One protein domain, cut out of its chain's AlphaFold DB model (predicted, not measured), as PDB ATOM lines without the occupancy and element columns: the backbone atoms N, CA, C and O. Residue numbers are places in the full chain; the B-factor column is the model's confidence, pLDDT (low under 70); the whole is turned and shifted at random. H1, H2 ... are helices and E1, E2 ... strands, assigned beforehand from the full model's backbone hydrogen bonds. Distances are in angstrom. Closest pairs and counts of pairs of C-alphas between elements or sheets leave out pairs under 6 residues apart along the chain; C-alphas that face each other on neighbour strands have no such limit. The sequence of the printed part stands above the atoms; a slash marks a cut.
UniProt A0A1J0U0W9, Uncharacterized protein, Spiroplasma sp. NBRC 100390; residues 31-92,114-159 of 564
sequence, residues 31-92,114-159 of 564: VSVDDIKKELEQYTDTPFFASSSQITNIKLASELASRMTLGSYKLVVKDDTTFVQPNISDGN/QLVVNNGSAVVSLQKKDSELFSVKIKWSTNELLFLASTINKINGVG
ATOM      1  N   VAL A  31     -31.027  57.593 -27.202       70.06
ATOM      2  CA  VAL A  31     -31.968  56.622 -26.660       70.06
ATOM      3  C   VAL A  31     -31.140  55.492 -26.051       70.06
ATOM      4  O   VAL A  31     -30.399  54.809 -26.773       70.06
ATOM      5  N   SER A  32     -31.201  55.348 -24.727       84.06
ATOM      6  CA  SER A  32     -30.497  54.281 -24.022       84.06
ATOM      7  C   SER A  32     -31.226  52.956 -24.220       84.06
ATOM      8  O   SER A  32     -32.453  52.892 -24.186       84.06
ATOM      9  N   VAL A  33     -30.458  51.877 -24.389       84.94
ATOM     10  CA  VAL A  33     -30.995  50.505 -24.399       84.94
ATOM     11  C   VAL A  33     -31.702  50.206 -23.071       84.94
ATOM     12  O   VAL A  33     -32.742  49.554 -23.076       84.94
ATOM     13  N   ASP A  34     -31.184  50.743 -21.963       86.06
ATOM     14  CA  ASP A  34     -31.763  50.569 -20.627       86.06
ATOM     15  C   ASP A  34     -33.112  51.287 -20.472       86.06
ATOM     16  O   ASP A  34     -34.006  50.764 -19.810       86.06
ATOM     17  N   ASP A  35     -33.299  52.436 -21.132       87.56
ATOM     18  CA  ASP A  35     -34.569  53.174 -21.098       87.56
ATOM     19  C   ASP A  35     -35.659  52.413 -21.866       87.56
ATOM     20  O   ASP A  35     -36.752  52.206 -21.342       87.56
ATOM     21  N   ILE A  36     -35.334  51.904 -23.066       89.00
ATOM     22  CA  ILE A  36     -36.245  51.053 -23.856       89.00
ATOM     23  C   ILE A  36     -36.582  49.774 -23.080       89.00
ATOM     24  O   ILE A  36     -37.728  49.325 -23.080       89.00
ATOM     25  N   LYS A  37     -35.587  49.170 -22.418       90.12
ATOM     26  CA  LYS A  37     -35.786  47.967 -21.607       90.12
ATOM     27  C   LYS A  37     -36.763  48.230 -20.465       90.12
ATOM     28  O   LYS A  37     -37.723  47.479 -20.327       90.12
ATOM     29  N   LYS A  38     -36.572  49.316 -19.714       88.44
ATOM     30  CA  LYS A  38     -37.460  49.714 -18.613       88.44
ATOM     31  C   LYS A  38     -38.888  49.995 -19.095       88.44
ATOM     32  O   LYS A  38     -39.853  49.629 -18.430       88.44
ATOM     33  N   GLU A  39     -39.026  50.613 -20.265       89.00
ATOM     34  CA  GLU A  39     -40.323  50.880 -20.885       89.00
ATOM     35  C   GLU A  39     -41.011  49.595 -21.385       89.00
ATOM     36  O   GLU A  39     -42.228  49.489 -21.295       89.00
ATOM     37  N   LEU A  40     -40.280  48.573 -21.843       89.62
ATOM     38  CA  LEU A  40     -40.871  47.256 -22.146       89.62
ATOM     39  C   LEU A  40     -41.209  46.456 -20.884       89.62
ATOM     40  O   LEU A  40     -42.214  45.748 -20.858       89.62
ATOM     41  N   GLU A  41     -40.385  46.566 -19.842       91.12
ATOM     42  CA  GLU A  41     -40.589  45.885 -18.560       91.12
ATOM     43  C   GLU A  41     -41.852  46.365 -17.841       91.12
ATOM     44  O   GLU A  41     -42.464  45.576 -17.138       91.12
ATOM     45  N   GLN A  42     -42.348  47.582 -18.090       88.75
ATOM     46  CA  GLN A  42     -43.664  47.987 -17.566       88.75
ATOM     47  C   GLN A  42     -44.785  47.020 -18.000       88.75
ATOM     48  O   GLN A  42     -45.784  46.853 -17.292       88.75
ATOM     49  N   TYR A  43     -44.598  46.351 -19.149       88.19
ATOM     50  CA  TYR A  43     -45.576  45.436 -19.710       88.19
ATOM     51  C   TYR A  43     -45.488  43.995 -19.187       88.19
ATOM     52  O   TYR A  43     -46.280  43.143 -19.593       88.19
ATOM     53  N   THR A  44     -44.551  43.675 -18.285       85.00
ATOM     54  CA  THR A  44     -44.528  42.363 -17.606       85.00
ATOM     55  C   THR A  44     -45.678  42.238 -16.610       85.00
ATOM     56  O   THR A  44     -46.288  41.170 -16.473       85.00
ATOM     57  N   ASP A  45     -46.006  43.343 -15.942       75.56
ATOM     58  CA  ASP A  45     -47.028  43.393 -14.900       75.56
ATOM     59  C   ASP A  45     -48.350  43.943 -15.432       75.56
ATOM     60  O   ASP A  45     -49.398  43.340 -15.184       75.56
ATOM     61  N   THR A  46     -48.296  45.005 -16.241       81.38
ATOM     62  CA  THR A  46     -49.476  45.642 -16.845       81.38
ATOM     63  C   THR A  46     -49.560  45.291 -18.329       81.38
ATOM     64  O   THR A  46     -48.613  45.553 -19.049       81.38
ATOM     65  N   PRO A  47     -50.647  44.716 -18.860       84.62
ATOM     66  CA  PRO A  47     -50.674  44.340 -20.272       84.62
ATOM     67  C   PRO A  47     -50.579  45.558 -21.204       84.62
ATOM     68  O   PRO A  47     -51.200  46.594 -20.969       84.62
ATOM     69  N   PHE A  48     -49.845  45.412 -22.308       86.06
ATOM     70  CA  PHE A  48     -49.946  46.334 -23.436       86.06
ATOM     71  C   PHE A  48     -51.312  46.176 -24.119       86.06
ATOM     72  O   PHE A  48     -51.703  45.060 -24.466       86.06
ATOM     73  N   PHE A  49     -52.024  47.281 -24.342       82.69
ATOM     74  CA  PHE A  49     -53.334  47.270 -24.994       82.69
ATOM     75  C   PHE A  49     -53.230  47.628 -26.463       82.69
ATOM     76  O   PHE A  49     -53.006  48.784 -26.842       82.69
ATOM     77  N   ALA A  50     -53.410  46.602 -27.275       82.50
ATOM     78  CA  ALA A  50     -53.312  46.694 -28.706       82.50
ATOM     79  C   ALA A  50     -54.667  47.057 -29.336       82.50
ATOM     80  O   ALA A  50     -55.740  46.779 -28.790       82.50
ATOM     81  N   SER A  51     -54.601  47.726 -30.484       71.31
ATOM     82  CA  SER A  51     -55.739  48.428 -31.085       71.31
ATOM     83  C   SER A  51     -56.701  47.539 -31.877       71.31
ATOM     84  O   SER A  51     -57.806  47.985 -32.163       71.31
ATOM     85  N   SER A  52     -56.326  46.299 -32.223       66.62
ATOM     86  CA  SER A  52     -57.172  45.382 -33.013       66.62
ATOM     87  C   SER A  52     -57.122  43.932 -32.517       66.62
ATOM     88  O   SER A  52     -56.170  43.533 -31.848       66.62
ATOM     89  N   SER A  53     -58.138  43.132 -32.858       61.28
ATOM     90  CA  SER A  53     -58.282  41.720 -32.453       61.28
ATOM     91  C   SER A  53     -57.502  40.711 -33.280       61.28
ATOM     92  O   SER A  53     -57.203  39.625 -32.791       61.28
ATOM     93  N   GLN A  54     -57.143  41.047 -34.518       66.50
ATOM     94  CA  GLN A  54     -56.335  40.186 -35.387       66.50
ATOM     95  C   GLN A  54     -54.907  40.709 -35.458       66.50
ATOM     96  O   GLN A  54     -54.443  41.216 -36.484       66.50
ATOM     97  N   ILE A  55     -54.216  40.621 -34.327       75.56
ATOM     98  CA  ILE A  55     -52.828  41.047 -34.227       75.56
ATOM     99  C   ILE A  55     -51.897  39.869 -34.460       75.56
ATOM    100  O   ILE A  55     -51.864  38.896 -33.710       75.56
ATOM    101  N   THR A  56     -51.115  39.996 -35.526       84.38
ATOM    102  CA  THR A  56     -49.930  39.179 -35.762       84.38
ATOM    103  C   THR A  56     -48.780  39.677 -34.890       84.38
ATOM    104  O   THR A  56     -48.748  40.839 -34.482       84.38
ATOM    105  N   ASN A  57     -47.789  38.823 -34.658       85.69
ATOM    106  CA  ASN A  57     -46.499  39.194 -34.074       85.69
ATOM    107  C   ASN A  57     -45.908  40.483 -34.694       85.69
ATOM    108  O   ASN A  57     -45.491  41.391 -33.974       85.69
ATOM    109  N   ILE A  58     -45.932  40.611 -36.026       86.81
ATOM    110  CA  ILE A  58     -45.423  41.789 -36.750       86.81
ATOM    111  C   ILE A  58     -46.220  43.044 -36.382       86.81
ATOM    112  O   ILE A  58     -45.639  44.102 -36.132       86.81
ATOM    113  N   LYS A  59     -47.551  42.934 -36.332       86.94
ATOM    114  CA  LYS A  59     -48.419  44.068 -36.014       86.94
ATOM    115  C   LYS A  59     -48.275  44.491 -34.550       86.94
ATOM    116  O   LYS A  59     -48.177  45.686 -34.290       86.94
ATOM    117  N   LEU A  60     -48.137  43.537 -33.624       88.50
ATOM    118  CA  LEU A  60     -47.854  43.828 -32.214       88.50
ATOM    119  C   LEU A  60     -46.528  44.581 -32.060       88.50
ATOM    120  O   LEU A  60     -46.468  45.581 -31.351       88.50
ATOM    121  N   ALA A  61     -45.480  44.145 -32.768       89.69
ATOM    122  CA  ALA A  61     -44.188  44.827 -32.767       89.69
ATOM    123  C   ALA A  61     -44.299  46.271 -33.285       89.69
ATOM    124  O   ALA A  61     -43.710  47.181 -32.705       89.69
ATOM    125  N   SER A  62     -45.079  46.487 -34.351       88.88
ATOM    126  CA  SER A  62     -45.318  47.819 -34.916       88.88
ATOM    127  C   SER A  62     -46.104  48.733 -33.972       88.88
ATOM    128  O   SER A  62     -45.803  49.922 -33.900       88.88
ATOM    129  N   GLU A  63     -47.109  48.211 -33.266       89.06
ATOM    130  CA  GLU A  63     -47.914  48.996 -32.320       89.06
ATOM    131  C   GLU A  63     -47.157  49.314 -31.027       89.06
ATOM    132  O   GLU A  63     -47.312  50.401 -30.481       89.06
ATOM    133  N   LEU A  64     -46.301  48.406 -30.553       89.25
ATOM    134  CA  LEU A  64     -45.365  48.707 -29.468       89.25
ATOM    135  C   LEU A  64     -44.381  49.797 -29.902       89.25
ATOM    136  O   LEU A  64     -44.188  50.783 -29.198       89.25
ATOM    137  N   ALA A  65     -43.808  49.651 -31.099       88.62
ATOM    138  CA  ALA A  65     -42.831  50.594 -31.629       88.62
ATOM    139  C   ALA A  65     -43.393  52.008 -31.822       88.62
ATOM    140  O   ALA A  65     -42.651  52.971 -31.657       88.62
ATOM    141  N   SER A  66     -44.682  52.154 -32.141       87.31
ATOM    142  CA  SER A  66     -45.303  53.472 -32.310       87.31
ATOM    143  C   SER A  66     -45.518  54.226 -30.996       87.31
ATOM    144  O   SER A  66     -45.728  55.438 -31.027       87.31
ATOM    145  N   ARG A  67     -45.450  53.539 -29.846       84.81
ATOM    146  CA  ARG A  67     -45.589  54.150 -28.514       84.81
ATOM    147  C   ARG A  67     -44.264  54.426 -27.815       84.81
ATOM    148  O   ARG A  67     -44.279  55.035 -26.754       84.81
ATOM    149  N   MET A  68     -43.150  54.013 -28.414       86.00
ATOM    150  CA  MET A  68     -41.823  54.078 -27.811       86.00
ATOM    151  C   MET A  68     -40.867  54.892 -28.684       86.00
ATOM    152  O   MET A  68     -40.945  54.885 -29.913       86.00
ATOM    153  N   THR A  69     -39.889  55.553 -28.066       85.19
ATOM    154  CA  THR A  69     -38.825  56.232 -28.820       85.19
ATOM    155  C   THR A  69     -37.678  55.254 -29.067       85.19
ATOM    156  O   THR A  69     -36.867  55.027 -28.181       85.19
ATOM    157  N   LEU A  70     -37.595  54.666 -30.266       82.94
ATOM    158  CA  LEU A  70     -36.648  53.572 -30.558       82.94
ATOM    159  C   LEU A  70     -35.338  53.990 -31.252       82.94
ATOM    160  O   LEU A  70     -34.405  53.194 -31.327       82.94
ATOM    161  N   GLY A  71     -35.224  55.210 -31.783       84.56
ATOM    162  CA  GLY A  71     -34.019  55.653 -32.498       84.56
ATOM    163  C   GLY A  71     -33.617  54.708 -33.646       84.56
ATOM    164  O   GLY A  71     -34.380  54.511 -34.584       84.56
ATOM    165  N   SER A  72     -32.408  54.130 -33.585       85.75
ATOM    166  CA  SER A  72     -31.900  53.171 -34.590       85.75
ATOM    167  C   SER A  72     -32.248  51.700 -34.309       85.75
ATOM    168  O   SER A  72     -31.737  50.817 -35.001       85.75
ATOM    169  N   TYR A  73     -32.991  51.420 -33.238       89.25
ATOM    170  CA  TYR A  73     -33.338  50.065 -32.814       89.25
ATOM    171  C   TYR A  73     -34.682  49.626 -33.407       89.25
ATOM    172  O   TYR A  73     -35.524  50.453 -33.755       89.25
ATOM    173  N   LYS A  74     -34.892  48.312 -33.505       91.69
ATOM    174  CA  LYS A  74     -36.138  47.704 -33.988       91.69
ATOM    175  C   LYS A  74     -36.676  46.724 -32.952       91.69
ATOM    176  O   LYS A  74     -35.907  45.935 -32.407       91.69
ATOM    177  N   LEU A  75     -37.988  46.743 -32.730       91.81
ATOM    178  CA  LEU A  75     -38.679  45.704 -31.968       91.81
ATOM    179  C   LEU A  75     -39.104  44.563 -32.893       91.81
ATOM    180  O   LEU A  75     -39.619  44.793 -33.989       91.81
ATOM    181  N   VAL A  76     -38.901  43.332 -32.436       91.56
ATOM    182  CA  VAL A  76     -39.351  42.111 -33.108       91.56
ATOM    183  C   VAL A  76     -40.054  41.228 -32.087       91.56
ATOM    184  O   VAL A  76     -39.489  40.917 -31.044       91.56
ATOM    185  N   VAL A  77     -41.279  40.806 -32.385       91.38
ATOM    186  CA  VAL A  77     -41.990  39.802 -31.582       91.38
ATOM    187  C   VAL A  77     -41.672  38.422 -32.148       91.38
ATOM    188  O   VAL A  77     -41.843  38.202 -33.351       91.38
ATOM    189  N   LYS A  78     -41.191  37.506 -31.300       87.56
ATOM    190  CA  LYS A  78     -40.861  36.131 -31.707       87.56
ATOM    191  C   LYS A  78     -42.135  35.391 -32.133       87.56
ATOM    192  O   LYS A  78     -43.144  35.463 -31.441       87.56
ATOM    193  N   ASP A  79     -42.080  34.724 -33.284       83.06
ATOM    194  CA  ASP A  79     -43.189  33.948 -33.859       83.06
ATOM    195  C   ASP A  79     -43.052  32.468 -33.491       83.06
ATOM    196  O   ASP A  79     -42.746  31.611 -34.320       83.06
ATOM    197  N   ASP A  80     -43.132  32.185 -32.199       83.06
ATOM    198  CA  ASP A  80     -42.967  30.843 -31.654       83.06
ATOM    199  C   ASP A  80     -44.023  30.575 -30.572       83.06
ATOM    200  O   ASP A  80     -44.958  31.352 -30.369       83.06
ATOM    201  N   THR A  81     -43.875  29.472 -29.837       82.00
ATOM    202  CA  THR A  81     -44.797  29.087 -28.755       82.00
ATOM    203  C   THR A  81     -44.900  30.118 -27.626       82.00
ATOM    204  O   THR A  81     -45.736  29.970 -26.738       82.00
ATOM    205  N   THR A  82     -44.044  31.144 -27.608       82.88
ATOM    206  CA  THR A  82     -44.115  32.243 -26.640       82.88
ATOM    207  C   THR A  82     -45.103  33.337 -27.040       82.88
ATOM    208  O   THR A  82     -45.480  34.129 -26.171       82.88
ATOM    209  N   PHE A  83     -45.556  33.360 -28.301       86.69
ATOM    210  CA  PHE A  83     -46.614  34.240 -28.788       86.69
ATOM    211  C   PHE A  83     -47.988  33.599 -28.561       86.69
ATOM    212  O   PHE A  83     -48.500  32.822 -29.363       86.69
ATOM    213  N   VAL A  84     -48.582  33.935 -27.420       86.06
ATOM    214  CA  VAL A  84     -49.903  33.477 -26.994       86.06
ATOM    215  C   VAL A  84     -50.889  34.622 -27.178       86.06
ATOM    216  O   VAL A  84     -50.660  35.725 -26.679       86.06
ATOM    217  N   GLN A  85     -51.982  34.357 -27.890       84.12
ATOM    218  CA  GLN A  85     -53.067  35.314 -28.104       84.12
ATOM    219  C   GLN A  85     -53.892  35.507 -26.819       84.12
ATOM    220  O   GLN A  85     -54.115  34.527 -26.099       84.12
ATOM    221  N   PRO A  86     -54.369  36.731 -26.526       83.75
ATOM    222  CA  PRO A  86     -55.330  36.951 -25.453       83.75
ATOM    223  C   PRO A  86     -56.653  36.234 -25.750       83.75
ATOM    224  O   PRO A  86     -57.031  36.049 -26.908       83.75
ATOM    225  N   ASN A  87     -57.372  35.839 -24.701       80.75
ATOM    226  CA  ASN A  87     -58.689  35.210 -24.819       80.75
ATOM    227  C   ASN A  87     -59.613  35.616 -23.659       80.75
ATOM    228  O   ASN A  87     -59.197  36.318 -22.738       80.75
ATOM    229  N   ILE A  88     -60.877  35.195 -23.722       76.44
ATOM    230  CA  ILE A  88     -61.857  35.377 -22.646       76.44
ATOM    231  C   ILE A  88     -62.208  34.014 -22.054       76.44
ATOM    232  O   ILE A  88     -62.446  33.059 -22.793       76.44
ATOM    233  N   SER A  89     -62.284  33.950 -20.727       74.44
ATOM    234  CA  SER A  89     -62.826  32.813 -19.980       74.44
ATOM    235  C   SER A  89     -63.969  33.248 -19.071       74.44
ATOM    236  O   SER A  89     -64.001  34.378 -18.585       74.44
ATOM    237  N   ASP A  90     -64.866  32.324 -18.775       62.78
ATOM    238  CA  ASP A  90     -66.024  32.463 -17.893       62.78
ATOM    239  C   ASP A  90     -65.663  32.357 -16.401       62.78
ATOM    240  O   ASP A  90     -66.372  31.720 -15.638       62.78
ATOM    241  N   GLY A  91     -64.545  32.950 -15.966       52.88
ATOM    242  CA  GLY A  91     -64.159  33.072 -14.548       52.88
ATOM    243  C   GLY A  91     -63.951  31.770 -13.749       52.88
ATOM    244  O   GLY A  91     -63.388  31.833 -12.657       52.88
ATOM    245  N   ASN A  92     -64.339  30.608 -14.286       43.72
ATOM    246  CA  ASN A  92     -64.362  29.310 -13.611       43.72
ATOM    247  C   ASN A  92     -63.295  28.328 -14.109       43.72
ATOM    248  O   ASN A  92     -63.138  27.248 -13.538       43.72
ATOM    249  N   GLN A 114     -68.279  36.081 -13.998       67.94
ATOM    250  CA  GLN A 114     -67.804  37.264 -14.736       67.94
ATOM    251  C   GLN A 114     -66.843  36.828 -15.847       67.94
ATOM    252  O   GLN A 114     -65.950  36.017 -15.608       67.94
ATOM    253  N   LEU A 115     -66.997  37.387 -17.048       78.56
ATOM    254  CA  LEU A 115     -66.027  37.222 -18.126       78.56
ATOM    255  C   LEU A 115     -64.698  37.859 -17.714       78.56
ATOM    256  O   LEU A 115     -64.641  39.040 -17.368       78.56
ATOM    257  N   VAL A 116     -63.627  37.079 -17.776       78.62
ATOM    258  CA  VAL A 116     -62.263  37.516 -17.474       78.62
ATOM    259  C   VAL A 116     -61.458  37.512 -18.761       78.62
ATOM    260  O   VAL A 116     -61.455  36.526 -19.498       78.62
ATOM    261  N   VAL A 117     -60.756  38.614 -19.021       81.00
ATOM    262  CA  VAL A 117     -59.798  38.702 -20.125       81.00
ATOM    263  C   VAL A 117     -58.470  38.113 -19.666       81.00
ATOM    264  O   VAL A 117     -57.783  38.688 -18.819       81.00
ATOM    265  N   ASN A 118     -58.092  36.977 -20.243       83.31
ATOM    266  CA  ASN A 118     -56.769  36.403 -20.055       83.31
ATOM    267  C   ASN A 118     -55.812  37.066 -21.040       83.31
ATOM    268  O   ASN A 118     -55.949  36.932 -22.258       83.31
ATOM    269  N   ASN A 119     -54.835  37.789 -20.501       84.12
ATOM    270  CA  ASN A 119     -53.824  38.451 -21.314       84.12
ATOM    271  C   ASN A 119     -53.003  37.417 -22.096       84.12
ATOM    272  O   ASN A 119     -52.589  36.389 -21.556       84.12
ATOM    273  N   GLY A 120     -52.713  37.743 -23.349       86.12
ATOM    274  CA  GLY A 120     -51.720  37.053 -24.146       86.12
ATOM    275  C   GLY A 120     -50.314  37.307 -23.607       86.12
ATOM    276  O   GLY A 120     -50.076  38.211 -22.798       86.12
ATOM    277  N   SER A 121     -49.356  36.525 -24.089       90.44
ATOM    278  CA  SER A 121     -47.938  36.752 -23.822       90.44
ATOM    279  C   SER A 121     -47.156  36.829 -25.117       90.44
ATOM    280  O   SER A 121     -47.512  36.168 -26.087       90.44
ATOM    281  N   ALA A 122     -46.093  37.622 -25.136       92.31
ATOM    282  CA  ALA A 122     -45.202  37.723 -26.282       92.31
ATOM    283  C   ALA A 122     -43.774  37.985 -25.803       92.31
ATOM    284  O   ALA A 122     -43.570  38.748 -24.858       92.31
ATOM    285  N   VAL A 123     -42.780  37.385 -26.455       93.69
ATOM    286  CA  VAL A 123     -41.375  37.755 -26.246       93.69
ATOM    287  C   VAL A 123     -40.989  38.809 -27.278       93.69
ATOM    288  O   VAL A 123     -40.961  38.539 -28.480       93.69
ATOM    289  N   VAL A 124     -40.693  40.013 -26.793       93.12
ATOM    290  CA  VAL A 124     -40.265  41.160 -27.597       93.12
ATOM    291  C   VAL A 124     -38.750  41.272 -27.513       93.12
ATOM    292  O   VAL A 124     -38.184  41.412 -26.431       93.12
ATOM    293  N   SER A 125     -38.099  41.202 -28.664       92.62
ATOM    294  CA  SER A 125     -36.660  41.341 -28.853       92.62
ATOM    295  C   SER A 125     -36.339  42.748 -29.354       92.62
ATOM    296  O   SER A 125     -36.935  43.205 -30.333       92.62
ATOM    297  N   LEU A 126     -35.398  43.433 -28.699       92.94
ATOM    298  CA  LEU A 126     -34.808  44.659 -29.230       92.94
ATOM    299  C   LEU A 126     -33.587  44.294 -30.070       92.94
ATOM    300  O   LEU A 126     -32.642  43.678 -29.571       92.94
ATOM    301  N   GLN A 127     -33.580  44.721 -31.328       92.31
ATOM    302  CA  GLN A 127     -32.510  44.423 -32.271       92.31
ATOM    303  C   GLN A 127     -31.829  45.688 -32.793       92.31
ATOM    304  O   GLN A 127     -32.456  46.736 -32.985       92.31
ATOM    305  N   LYS A 128     -30.530  45.568 -33.081       90.19
ATOM    306  CA  LYS A 128     -29.751  46.545 -33.856       90.19
ATOM    307  C   LYS A 128     -29.003  45.807 -34.955       90.19
ATOM    308  O   LYS A 128     -28.165  44.968 -34.644       90.19
ATOM    309  N   LYS A 129     -29.262  46.154 -36.223       84.94
ATOM    310  CA  LYS A 129     -28.681  45.455 -37.389       84.94
ATOM    311  C   LYS A 129     -28.846  43.926 -37.280       84.94
ATOM    312  O   LYS A 129     -27.873  43.196 -37.408       84.94
ATOM    313  N   ASP A 130     -30.060  43.489 -36.945       82.00
ATOM    314  CA  ASP A 130     -30.468  42.080 -36.807       82.00
ATOM    315  C   ASP A 130     -29.794  41.272 -35.679       82.00
ATOM    316  O   ASP A 130     -30.108  40.100 -35.484       82.00
ATOM    317  N   SER A 131     -28.943  41.901 -34.861       85.75
ATOM    318  CA  SER A 131     -28.451  41.314 -33.610       85.75
ATOM    319  C   SER A 131     -29.391  41.639 -32.448       85.75
ATOM    320  O   SER A 131     -29.664  42.815 -32.184       85.75
ATOM    321  N   GLU A 132     -29.855  40.608 -31.734       90.38
ATOM    322  CA  GLU A 132     -30.619  40.737 -30.483       90.38
ATOM    323  C   GLU A 132     -29.735  41.331 -29.379       90.38
ATOM    324  O   GLU A 132     -28.651  40.824 -29.091       90.38
ATOM    325  N   LEU A 133     -30.195  42.429 -28.779       90.06
ATOM    326  CA  LEU A 133     -29.533  43.079 -27.646       90.06
ATOM    327  C   LEU A 133     -30.091  42.572 -26.317       90.06
ATOM    328  O   LEU A 133     -29.337  42.314 -25.384       90.06
ATOM    329  N   PHE A 134     -31.415  42.435 -26.237       91.75
ATOM    330  CA  PHE A 134     -32.123  41.811 -25.125       91.75
ATOM    331  C   PHE A 134     -33.526  41.379 -25.569       91.75
ATOM    332  O   PHE A 134     -34.032  41.834 -26.598       91.75
ATOM    333  N   SER A 135     -34.181  40.550 -24.754       91.69
ATOM    334  CA  SER A 135     -35.588  40.190 -24.930       91.69
ATOM    335  C   SER A 135     -36.364  40.269 -23.619       91.69
ATOM    336  O   SER A 135     -35.855  39.833 -22.586       91.69
ATOM    337  N   VAL A 136     -37.600  40.761 -23.671       92.81
ATOM    338  CA  VAL A 136     -38.522  40.838 -22.527       92.81
ATOM    339  C   VAL A 136     -39.802  40.086 -22.871       92.81
ATOM    340  O   VAL A 136     -40.337  40.226 -23.972       92.81
ATOM    341  N   LYS A 137     -40.306  39.282 -21.930       92.50
ATOM    342  CA  LYS A 137     -41.632  38.669 -22.047       92.50
ATOM    343  C   LYS A 137     -42.673  39.647 -21.518       92.50
ATOM    344  O   LYS A 137     -42.718  39.891 -20.319       92.50
ATOM    345  N   ILE A 138     -43.518  40.166 -22.395       91.25
ATOM    346  CA  ILE A 138     -44.595  41.087 -22.030       91.25
ATOM    347  C   ILE A 138     -45.940  40.359 -21.972       91.25
ATOM    348  O   ILE A 138     -46.133  39.316 -22.610       91.25
ATOM    349  N   LYS A 139     -46.884  40.945 -21.240       89.69
ATOM    350  CA  LYS A 139     -48.313  40.652 -21.344       89.69
ATOM    351  C   LYS A 139     -48.947  41.622 -22.333       89.69
ATOM    352  O   LYS A 139     -48.559  42.788 -22.401       89.69
ATOM    353  N   TRP A 140     -49.946  41.164 -23.073       86.88
ATOM    354  CA  TRP A 140     -50.701  42.028 -23.975       86.88
ATOM    355  C   TRP A 140     -52.162  41.597 -24.079       86.88
ATOM    356  O   TRP A 140     -52.506  40.446 -23.820       86.88
ATOM    357  N   SER A 141     -53.035  42.536 -24.416       86.12
ATOM    358  CA  SER A 141     -54.466  42.311 -24.603       86.12
ATOM    359  C   SER A 141     -55.004  43.238 -25.685       86.12
ATOM    360  O   SER A 141     -54.280  44.094 -26.199       86.12
ATOM    361  N   THR A 142     -56.271  43.076 -26.045       82.50
ATOM    362  CA  THR A 142     -56.936  43.910 -27.045       82.50
ATOM    363  C   THR A 142     -58.042  44.719 -26.389       82.50
ATOM    364  O   THR A 142     -58.755  44.235 -25.506       82.50
ATOM    365  N   ASN A 143     -58.196  45.966 -26.835       76.69
ATOM    366  CA  ASN A 143     -59.293  46.827 -26.386       76.69
ATOM    367  C   ASN A 143     -60.658  46.159 -26.606       76.69
ATOM    368  O   ASN A 143     -61.545  46.263 -25.766       76.69
ATOM    369  N   GLU A 144     -60.786  45.408 -27.699       78.06
ATOM    370  CA  GLU A 144     -61.973  44.633 -28.044       78.06
ATOM    371  C   GLU A 144     -62.422  43.692 -26.917       78.06
ATOM    372  O   GLU A 144     -63.559  43.779 -26.453       78.06
ATOM    373  N   LEU A 145     -61.529  42.814 -26.444       78.88
ATOM    374  CA  LEU A 145     -61.870  41.816 -25.428       78.88
ATOM    375  C   LEU A 145     -62.176  42.473 -24.078       78.88
ATOM    376  O   LEU A 145     -63.063  42.014 -23.359       78.88
ATOM    377  N   LEU A 146     -61.483  43.568 -23.751       81.44
ATOM    378  CA  LEU A 146     -61.755  44.349 -22.542       81.44
ATOM    379  C   LEU A 146     -63.142  44.977 -22.574       81.44
ATOM    380  O   LEU A 146     -63.889  44.842 -21.607       81.44
ATOM    381  N   PHE A 147     -63.493  45.657 -23.666       83.44
ATOM    382  CA  PHE A 147     -64.797  46.302 -23.780       83.44
ATOM    383  C   PHE A 147     -65.920  45.277 -23.855       83.44
ATOM    384  O   PHE A 147     -66.973  45.514 -23.270       83.44
ATOM    385  N   LEU A 148     -65.699  44.133 -24.502       84.12
ATOM    386  CA  LEU A 148     -66.655  43.030 -24.525       84.12
ATOM    387  C   LEU A 148     -66.908  42.472 -23.118       84.12
ATOM    388  O   LEU A 148     -68.054  42.427 -22.671       84.12
ATOM    389  N   ALA A 149     -65.842  42.098 -22.402       82.69
ATOM    390  CA  ALA A 149     -65.946  41.561 -21.048       82.69
ATOM    391  C   ALA A 149     -66.558  42.584 -20.080       82.69
ATOM    392  O   ALA A 149     -67.463  42.246 -19.322       82.69
ATOM    393  N   SER A 150     -66.119  43.847 -20.146       84.44
ATOM    394  CA  SER A 150     -66.677  44.937 -19.338       84.44
ATOM    395  C   SER A 150     -68.168  45.137 -19.615       84.44
ATOM    396  O   SER A 150     -68.959  45.203 -18.677       84.44
ATOM    397  N   THR A 151     -68.574  45.144 -20.890       87.56
ATOM    398  CA  THR A 151     -69.981  45.296 -21.292       87.56
ATOM    399  C   THR A 151     -70.849  44.173 -20.734       87.56
ATOM    400  O   THR A 151     -71.836  44.445 -20.054       87.56
ATOM    401  N   ILE A 152     -70.467  42.913 -20.969       88.31
ATOM    402  CA  ILE A 152     -71.218  41.749 -20.476       88.31
ATOM    403  C   ILE A 152     -71.291  41.757 -18.948       88.31
ATOM    404  O   ILE A 152     -72.369  41.581 -18.386       88.31
ATOM    405  N   ASN A 153     -70.167  41.995 -18.268       86.00
ATOM    406  CA  ASN A 153     -70.115  41.970 -16.808       86.00
ATOM    407  C   ASN A 153     -70.947  43.079 -16.174       86.00
ATOM    408  O   ASN A 153     -71.576  42.837 -15.149       86.00
ATOM    409  N   LYS A 154     -70.963  44.277 -16.767       87.62
ATOM    410  CA  LYS A 154     -71.802  45.380 -16.290       87.62
ATOM    411  C   LYS A 154     -73.277  45.062 -16.464       87.62
ATOM    412  O   LYS A 154     -74.006  45.154 -15.486       87.62
ATOM    413  N   ILE A 155     -73.689  44.609 -17.652       87.50
ATOM    414  CA  ILE A 155     -75.089  44.243 -17.899       87.50
ATOM    415  C   ILE A 155     -75.523  43.108 -16.955       87.50
ATOM    416  O   ILE A 155     -76.544  43.226 -16.283       87.50
ATOM    417  N   ASN A 156     -74.722  42.044 -16.829       86.19
ATOM    418  CA  ASN A 156     -75.006  40.936 -15.909       86.19
ATOM    419  C   ASN A 156     -74.968  41.367 -14.432       86.19
ATOM    420  O   ASN A 156     -75.645  40.766 -13.598       86.19
ATOM    421  N   GLY A 157     -74.163  42.381 -14.108       80.00
ATOM    422  CA  GLY A 157     -73.972  42.916 -12.763       80.00
ATOM    423  C   GLY A 157     -75.124  43.781 -12.257       80.00
ATOM    424  O   GLY A 157     -75.219  43.975 -11.048       80.00
ATOM    425  N   VAL A 158     -76.018  44.254 -13.137       81.12
ATOM    426  CA  VAL A 158     -77.264  44.941 -12.740       81.12
ATOM    427  C   VAL A 158     -78.165  44.009 -11.913       81.12
ATOM    428  O   VAL A 158     -78.850  44.452 -10.988       81.12
ATOM    429  N   GLY A 159     -78.113  42.702 -12.198       70.12
ATOM    430  CA  GLY A 159     -78.949  41.695 -11.549       70.12
ATOM    431  C   GLY A 159     -80.437  41.877 -11.858       70.12
ATOM    432  O   GLY A 159     -80.802  42.539 -12.823       70.12
TER     433      GLY A 159
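Overview. This is residues 31 to 92 and 114 to 159 of the 564 residues of an uncharacterized protein of Spiroplasma sp. NBRC 100390 (UniProt A0A1J0U0W9). What shape does the model have? It is a rod: a strongly twisted, curled sheet built on the long hairpin E5 and E6, with H1 along it and H2 beside strand E2, and at one end of the rod H3 packs on the small two-stranded sheet of E3 and E4. What is it made of? The 108 printed residues have, along the chain, H1 E1 H2 E2 E3 E4 E5 E6 H3, a mixed class of helices and strands; the larger sheet has the order E1, E6, E5, E2 and is mixed, and E3 and E4 are antiparallel. How compact is it? It is only just compact, close to loose, with a radius of gyration of the C-alphas of 15.6 A and spans of 56 by 25 by 20 A.

Along the chain. Where are the first elements? H1, residues 33 to 45, begins at C-alpha 33 (-30.995, 50.505, -24.399) and is 19.9 A long. E1 is residues 48 to 50, H2 residues 57 to 65, E2 residues 74 to 77 and E3 residues 87 to 89. What follows? E4 is residues 116 to 118; E5, residues 120 to 128, is 25.8 A long, and E6, residues 131 to 142, is 29.3 A. H3, residues 143 to 157, is 20.4 A long and ends at C-alpha 157 (-73.972, 42.916, -12.763).

Arrangement. How do the sheet's strands pair? E5 and E6 are an antiparallel hairpin, with N 124 and O 136 2.9 A apart; E6 bends by 72 degrees at residue 134. E2 is antiparallel to E5, with N 76 and O 125 at 2.9 A, and E1 is parallel to E6, with N 48 and O 139 at 2.9 A. Where are H1 and H2? H1 is on the sheet at a height of 7.5 A, along the strands, at 2 degrees to E5 on the local plane; its closest C-alphas to E6 are Thr 44 and Ile 138, 4.6 A. H2 stands only just at the sheet's level, at 3.7 A; its closest C-alphas to E2 are Asn 57 and Val 77, 5.2 A. What is near H3? Its closest C-alphas to E4 are Leu 146 and Val 117, 6.4 A; across E3 and E4, N 116 and O 89 are 2.8 A apart. Are the helix backbones within hydrogen-bond range? Every O i to N i+4 pair is in H2 and H3, and 6 of 9 in H1.

Size, cuts and confidence. How far does it reach? The two C-alphas farthest apart, Lys 129 and Gly 159, are 56.6 A apart. Is anything missing or uncertain? Residues 93 to 113 are not printed, and C-alphas 92 and 114 are 8.7 A apart across the cut; of the links printed whole, no link is long. The mean pLDDT of the printed part is 83.9, and residues 52 to 54, 90 to 92 and 114 are under 70.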